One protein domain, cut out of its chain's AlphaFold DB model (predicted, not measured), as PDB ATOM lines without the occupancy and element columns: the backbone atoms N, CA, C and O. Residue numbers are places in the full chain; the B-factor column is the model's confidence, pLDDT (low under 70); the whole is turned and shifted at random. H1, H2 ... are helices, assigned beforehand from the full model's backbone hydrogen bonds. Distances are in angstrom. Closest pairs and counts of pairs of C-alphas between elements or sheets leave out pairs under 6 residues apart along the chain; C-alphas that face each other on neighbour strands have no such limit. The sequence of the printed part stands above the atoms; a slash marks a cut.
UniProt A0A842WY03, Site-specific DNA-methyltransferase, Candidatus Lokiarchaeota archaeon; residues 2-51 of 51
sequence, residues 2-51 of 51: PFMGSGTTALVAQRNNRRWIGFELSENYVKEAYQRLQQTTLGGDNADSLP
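What this domain is: This is residues 2 to 51 of the 51 residues of the protein "Site-specific DNA-methyltransferase" of Candidatus Lokiarchaeota archaeon (UniProt A0A842WY03). What shape does the model show at first sight? Two helices, the longer H2 and the shorter H1, are packed side by side and run the same way, while residues 16 to 26 lead back from the end of H1 to the beginning of H2. After H2 the chain folds back, and residues 45 to 51 stick out as a free tail. How large is it, and what is it made of? The printed part has 50 residues with two named helices, H1 then H2, and no named strand; it is all helix by class, though under half of the residues, 22 of 50, are in named elements. It is compact, with a radius of gyration of the C-alphas of 10.6 A and spans of 28 by 22 by 15 A.

How they stand to each other: How does H2, residues 27 to 40, stand to H1, residues 8 to 15? They touch, and their closest C-alphas, those of Leu 37 and Leu 11, are 6.4 A apart. They run the same way at a shallow tilt of 21 degrees. What do the backbone N and O atoms show? Every O i to N i+4 pair of H1 is within hydrogen-bond range, and in H2 9 of 10 are.

Where its parts are: Where is H2? It goes from C-alpha 27 at (252.710, 125.032, 65.268) to C-alpha 40 at (238.127, 113.420, 57.601), 20.2 A. Where is H1? It begins at C-alpha 8, at (237.325, 120.709, 66.193), and measures 10.7 A to C-alpha 15.

The domain as a whole: Which C-alphas are farthest apart? Those of Leu 25 and Gly 43, at 28.5 A. Is the printed part unbroken? It has no cut, and the link from H1 to H2, 11 residues, is long. Where is confidence low? Residues 40 to 51, of which 40 belongs to H2, have pLDDT under 70; the mean of the printed part is 77.5.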
ATOM      1  N   PRO A   2     239.491 132.162  65.285       78.25
ATOM      2  CA  PRO A   2     240.769 132.805  65.591       78.25
ATOM      3  C   PRO A   2     241.673 131.979  66.526       78.25
ATOM      4  O   PRO A   2     242.839 132.331  66.661       78.25
ATOM      5  N   PHE A   3     241.153 130.912  67.149       84.25
ATOM      6  CA  PHE A   3     241.919 129.985  67.988       84.25
ATOM      7  C   PHE A   3     241.547 128.550  67.620       84.25
ATOM      8  O   PHE A   3     240.713 127.911  68.262       84.25
ATOM      9  N   MET A   4     242.149 128.057  66.540       83.56
ATOM     10  CA  MET A   4     241.783 126.770  65.954       83.56
ATOM     11  C   MET A   4     242.060 125.584  66.884       83.56
ATOM     12  O   MET A   4     241.347 124.577  66.808       83.56
ATOM     13  N   GLY A   5     243.094 125.674  67.731       85.56
ATOM     14  CA  GLY A   5     243.540 124.579  68.585       85.56
ATOM     15  C   GLY A   5     243.656 123.272  67.794       85.56
ATOM     16  O   GLY A   5     244.258 123.222  66.729       85.56
ATOM     17  N   SER A   6     242.991 122.217  68.273       80.56
ATOM     18  CA  SER A   6     242.976 120.896  67.617       80.56
ATOM     19  C   SER A   6     242.048 120.767  66.392       80.56
ATOM     20  O   SER A   6     241.789 119.655  65.926       80.56
ATOM     21  N   GLY A   7     241.481 121.865  65.882       81.69
ATOM     22  CA  GLY A   7     240.686 121.868  64.647       81.69
ATOM     23  C   GLY A   7     239.269 121.296  64.765       81.69
ATOM     24  O   GLY A   7     238.665 120.929  63.756       81.69
ATOM     25  N   THR A   8     238.695 121.217  65.970       85.56
ATOM     26  CA  THR A   8     237.325 120.709  66.193       85.56
ATOM     27  C   THR A   8     236.261 121.539  65.473       85.56
ATOM     28  O   THR A   8     235.333 120.969  64.896       85.56
ATOM     29  N   THR A   9     236.415 122.865  65.436       87.06
ATOM     30  CA  THR A   9     235.504 123.766  64.715       87.06
ATOM     31  C   THR A   9     235.491 123.482  63.213       87.06
ATOM     32  O   THR A   9     234.412 123.408  62.621       87.06
ATOM     33  N   ALA A  10     236.656 123.243  62.596       86.19
ATOM     34  CA  ALA A  10     236.727 122.833  61.189       86.19
ATOM     35  C   ALA A  10     236.061 121.486  60.952       86.19
ATOM     36  O   ALA A  10     235.307 121.338  59.997       86.19
ATOM     37  N   LEU A  11     236.313 120.517  61.832       85.69
ATOM     38  CA  LEU A  11     235.764 119.174  61.702       85.69
ATOM     39  C   LEU A  11     234.230 119.194  61.684       85.69
ATOM     40  O   LEU A  11     233.593 118.553  60.848       85.69
ATOM     41  N   VAL A  12     233.627 119.950  62.605       87.44
ATOM     42  CA  VAL A  12     232.171 120.114  62.672       87.44
ATOM     43  C   VAL A  12     231.658 120.905  61.469       87.44
ATOM     44  O   VAL A  12     230.635 120.526  60.900       87.44
ATOM     45  N   ALA A  13     232.350 121.964  61.043       87.31
ATOM     46  CA  ALA A  13     231.964 122.727  59.860       87.31
ATOM     47  C   ALA A  13     231.988 121.861  58.587       87.31
ATOM     48  O   ALA A  13     230.997 121.836  57.863       87.31
ATOM     49  N   GLN A  14     233.047 121.076  58.376       84.69
ATOM     50  CA  GLN A  14     233.193 120.155  57.248       84.69
ATOM     51  C   GLN A  14     232.093 119.085  57.239       84.69
ATOM     52  O   GLN A  14     231.453 118.877  56.212       84.69
ATOM     53  N   ARG A  15     231.782 118.473  58.393       85.00
ATOM     54  CA  ARG A  15     230.660 117.517  58.519       85.00
ATOM     55  C   ARG A  15     229.297 118.129  58.210       85.00
ATOM     56  O   ARG A  15     228.410 117.430  57.739       85.00
ATOM     57  N   ASN A  16     229.128 119.421  58.476       87.19
ATOM     58  CA  ASN A  16     227.909 120.163  58.162       87.19
ATOM     59  C   ASN A  16     227.942 120.808  56.766       87.19
ATOM     60  O   ASN A  16     227.091 121.648  56.474       87.19
ATOM     61  N   ASN A  17     228.924 120.458  55.926       84.50
ATOM     62  CA  ASN A  17     229.143 121.034  54.599       84.50
ATOM     63  C   ASN A  17     229.215 122.578  54.609       84.50
ATOM     64  O   ASN A  17     228.693 123.268  53.733       84.50
ATOM     65  N   ARG A  18     229.822 123.138  55.663       86.06
ATOM     66  CA  ARG A  18     230.016 124.576  55.868       86.06
ATOM     67  C   ARG A  18     231.461 124.957  55.598       86.06
ATOM     68  O   ARG A  18     232.395 124.271  56.005       86.06
ATOM     69  N   ARG A  19     231.632 126.128  54.990       87.00
ATOM     70  CA  ARG A  19     232.941 126.770  54.843       87.00
ATOM     71  C   ARG A  19     233.430 127.272  56.198       87.00
ATOM     72  O   ARG A  19     232.649 127.804  56.986       87.00
ATOM     73  N   TRP A  20     234.725 127.141  56.443       87.44
ATOM     74  CA  TRP A  20     235.382 127.598  57.661       87.44
ATOM     75  C   TRP A  20     236.766 128.159  57.322       87.44
ATOM     76  O   TRP A  20     237.353 127.807  56.305       87.44
ATOM     77  N   ILE A  21     237.264 129.057  58.169       85.44
ATOM     78  CA  ILE A  21     238.636 129.579  58.127       85.44
ATOM     79  C   ILE A  21     239.134 129.576  59.565       85.44
ATOM     80  O   ILE A  21     238.404 130.012  60.458       85.44
ATOM     81  N   GLY A  22     240.333 129.053  59.789       86.81
ATOM     82  CA  GLY A  22     240.944 128.880  61.101       86.81
ATOM     83  C   GLY A  22     242.304 129.555  61.187       86.81
ATOM     84  O   GLY A  22     243.064 129.477  60.228       86.81
ATOM     85  N   PHE A  23     242.617 130.167  62.325       85.31
ATOM     86  CA  PHE A  23     243.939 130.691  62.647       85.31
ATOM     87  C   PHE A  23     244.413 130.075  63.961       85.31
ATOM     88  O   PHE A  23     243.640 129.930  64.907       85.31
ATOM     89  N   GLU A  24     245.678 129.681  64.002       88.12
ATOM     90  CA  GLU A  24     246.343 129.153  65.186       88.12
ATOM     91  C   GLU A  24     247.817 129.543  65.113       88.12
ATOM     92  O   GLU A  24     248.417 129.499  64.039       88.12
ATOM     93  N   LEU A  25     248.376 129.967  66.244       87.69
ATOM     94  CA  LEU A  25     249.753 130.452  66.326       87.69
ATOM     95  C   LEU A  25     250.717 129.330  66.726       87.69
ATOM     96  O   LEU A  25     251.885 129.345  66.348       87.69
ATOM     97  N   SER A  26     250.235 128.357  67.497       89.31
ATOM     98  CA  SER A  26     251.032 127.214  67.929       89.31
ATOM     99  C   SER A  26     251.177 126.194  66.803       89.31
ATOM    100  O   SER A  26     250.224 125.505  66.436       89.31
ATOM    101  N   GLU A  27     252.401 126.021  66.307       87.38
ATOM    102  CA  GLU A  27     252.710 125.032  65.268       87.38
ATOM    103  C   GLU A  27     252.304 123.601  65.648       87.38
ATOM    104  O   GLU A  27     251.939 122.809  64.778       87.38
ATOM    105  N   ASN A  28     252.356 123.250  66.939       89.56
ATOM    106  CA  ASN A  28     251.950 121.921  67.390       89.56
ATOM    107  C   ASN A  28     250.443 121.705  67.190       89.56
ATOM    108  O   ASN A  28     250.032 120.688  66.637       89.56
ATOM    109  N   TYR A  29     249.627 122.701  67.552       87.31
ATOM    110  CA  TYR A  29     248.182 122.646  67.333       87.31
ATOM    111  C   TYR A  29     247.825 122.686  65.847       87.31
ATOM    112  O   TYR A  29     246.941 121.949  65.415       87.31
ATOM    113  N   VAL A  30     248.567 123.451  65.040       87.88
ATOM    114  CA  VAL A  30     248.419 123.451  63.577       87.88
ATOM    115  C   VAL A  30     248.647 122.049  62.998       87.88
ATOM    116  O   VAL A  30     247.819 121.565  62.226       87.88
ATOM    117  N   LYS A  31     249.725 121.360  63.397       88.69
ATOM    118  CA  LYS A  31     250.023 119.987  62.942       88.69
ATOM    119  C   LYS A  31     248.923 119.001  63.334       88.69
ATOM    120  O   LYS A  31     248.461 118.240  62.483       88.69
ATOM    121  N   GLU A  32     248.480 119.039  64.589       88.88
ATOM    122  CA  GLU A  32     247.391 118.186  65.083       88.88
ATOM    123  C   GLU A  32     246.074 118.441  64.331       88.88
ATOM    124  O   GLU A  32     245.394 117.496  63.918       88.88
ATOM    125  N   ALA A  33     245.728 119.713  64.099       86.88
ATOM    126  CA  ALA A  33     244.537 120.101  63.353       86.88
ATOM    127  C   ALA A  33     244.588 119.595  61.904       86.88
ATOM    128  O   ALA A  33     243.609 119.014  61.432       86.88
ATOM    129  N   TYR A  34     245.725 119.742  61.213       85.81
ATOM    130  CA  TYR A  34     245.894 119.239  59.846       85.81
ATOM    131  C   TYR A  34     245.759 117.721  59.757       85.81
ATOM    132  O   TYR A  34     245.028 117.231  58.897       85.81
ATOM    133  N   GLN A  35     246.406 116.969  60.652       87.06
ATOM    134  CA  GLN A  35     246.301 115.506  60.674       87.06
ATOM    135  C   GLN A  35     244.848 115.050  60.851       87.06
ATOM    136  O   GLN A  35     244.368 114.174  60.127       87.06
ATOM    137  N   ARG A  36     244.121 115.679  61.780       85.06
ATOM    138  CA  ARG A  36     242.709 115.378  62.038       85.06
ATOM    139  C   ARG A  36     241.807 115.739  60.855       85.06
ATOM    140  O   ARG A  36     240.870 114.997  60.548       85.06
ATOM    141  N   LEU A  37     242.076 116.862  60.193       82.88
ATOM    142  CA  LEU A  37     241.314 117.290  59.023       82.88
ATOM    143  C   LEU A  37     241.550 116.367  57.830       82.88
ATOM    144  O   LEU A  37     240.576 115.901  57.243       82.88
ATOM    145  N   GLN A  38     242.806 115.999  57.554       82.94
ATOM    146  CA  GLN A  38     243.161 115.067  56.480       82.94
ATOM    147  C   GLN A  38     242.443 113.721  56.616       82.94
ATOM    148  O   GLN A  38     241.872 113.243  55.637       82.94
ATOM    149  N   GLN A  39     242.378 113.160  57.830       78.31
ATOM    150  CA  GLN A  39     241.647 111.916  58.108       78.31
ATOM    151  C   GLN A  39     240.141 112.007  57.813       78.31
ATOM    152  O   GLN A  39     239.500 110.988  57.567       78.31
ATOM    153  N   THR A  40     239.564 113.210  57.829       68.50
ATOM    154  CA  THR A  40     238.127 113.420  57.601       68.50
ATOM    155  C   THR A  40     237.788 113.661  56.124       68.50
ATOM    156  O   THR A  40     236.643 113.475  55.718       68.50
ATOM    157  N   THR A  41     238.769 114.013  55.287       59.91
ATOM    158  CA  THR A  41     238.577 114.391  53.868       59.91
ATOM    159  C   THR A  41     238.292 113.231  52.906       59.91
ATOM    160  O   THR A  41     238.204 113.455  51.705       59.91
ATOM    161  N   LEU A  42     238.097 111.998  53.381       55.59
ATOM    162  CA  LEU A  42     237.912 110.812  52.528       55.59
ATOM    163  C   LEU A  42     236.582 110.769  51.729       55.59
ATOM    164  O   LEU A  42     236.207 109.707  51.241       55.59
ATOM    165  N   GLY A  43     235.852 111.884  51.591       47.78
ATOM    166  CA  GLY A  43     234.498 111.885  51.025       47.78
ATOM    167  C   GLY A  43     234.010 113.149  50.313       47.78
ATOM    168  O   GLY A  43     232.806 113.262  50.117       47.78
ATOM    169  N   GLY A  44     234.865 114.095  49.918       45.53
ATOM    170  CA  GLY A  44     234.376 115.262  49.172       45.53
ATOM    171  C   GLY A  44     235.476 116.144  48.607       45.53
ATOM    172  O   GLY A  44     236.150 116.834  49.363       45.53
ATOM    173  N   ASP A  45     235.619 116.061  47.286       47.84
ATOM    174  CA  ASP A  45     236.125 117.036  46.318       47.84
ATOM    175  C   ASP A  45     237.314 117.933  46.697       47.84
ATOM    176  O   ASP A  45     237.208 118.868  47.483       47.84
ATOM    177  N   ASN A  46     238.425 117.670  45.995       53.25
ATOM    178  CA  ASN A  46     239.385 118.638  45.450       53.25
ATOM    179  C   ASN A  46     239.349 120.041  46.087       53.25
ATOM    180  O   ASN A  46     238.675 120.938  45.583       53.25
ATOM    181  N   ALA A  47     240.139 120.254  47.132       49.56
ATOM    182  CA  ALA A  47     240.517 121.595  47.553       49.56
ATOM    183  C   ALA A  47     242.018 121.600  47.830       49.56
ATOM    184  O   ALA A  47     242.468 121.169  48.887       49.56
ATOM    185  N   ASP A  48     242.735 122.010  46.786       50.31
ATOM    186  CA  ASP A  48     244.034 122.668  46.775       50.31
ATOM    187  C   ASP A  48     245.111 122.114  47.709       50.31
ATOM    188  O   ASP A  48     245.090 122.272  48.928       50.31
ATOM    189  N   SER A  49     246.125 121.539  47.059       43.38
ATOM    190  CA  SER A  49     247.520 121.558  47.492       43.38
ATOM    191  C   SER A  49     247.807 122.752  48.407       43.38
ATOM    192  O   SER A  49     247.992 123.879  47.942       43.38
ATOM    193  N   LEU A  50     247.824 122.489  49.711       51.59
ATOM    194  CA  LEU A  50     248.427 123.391  50.679       51.59
ATOM    195  C   LEU A  50     249.922 123.478  50.329       51.59
ATOM    196  O   LEU A  50     250.514 122.426  50.060       51.59
ATOM    197  N   PRO A  51     250.510 124.684  50.258       44.94
ATOM    198  CA  PRO A  51     251.945 124.841  50.045       44.94
ATOM    199  C   PRO A  51     252.771 124.194  51.164       44.94
ATOM    200  O   PRO A  51     252.274 124.124  52.315       44.94
TER     201      PRO A  51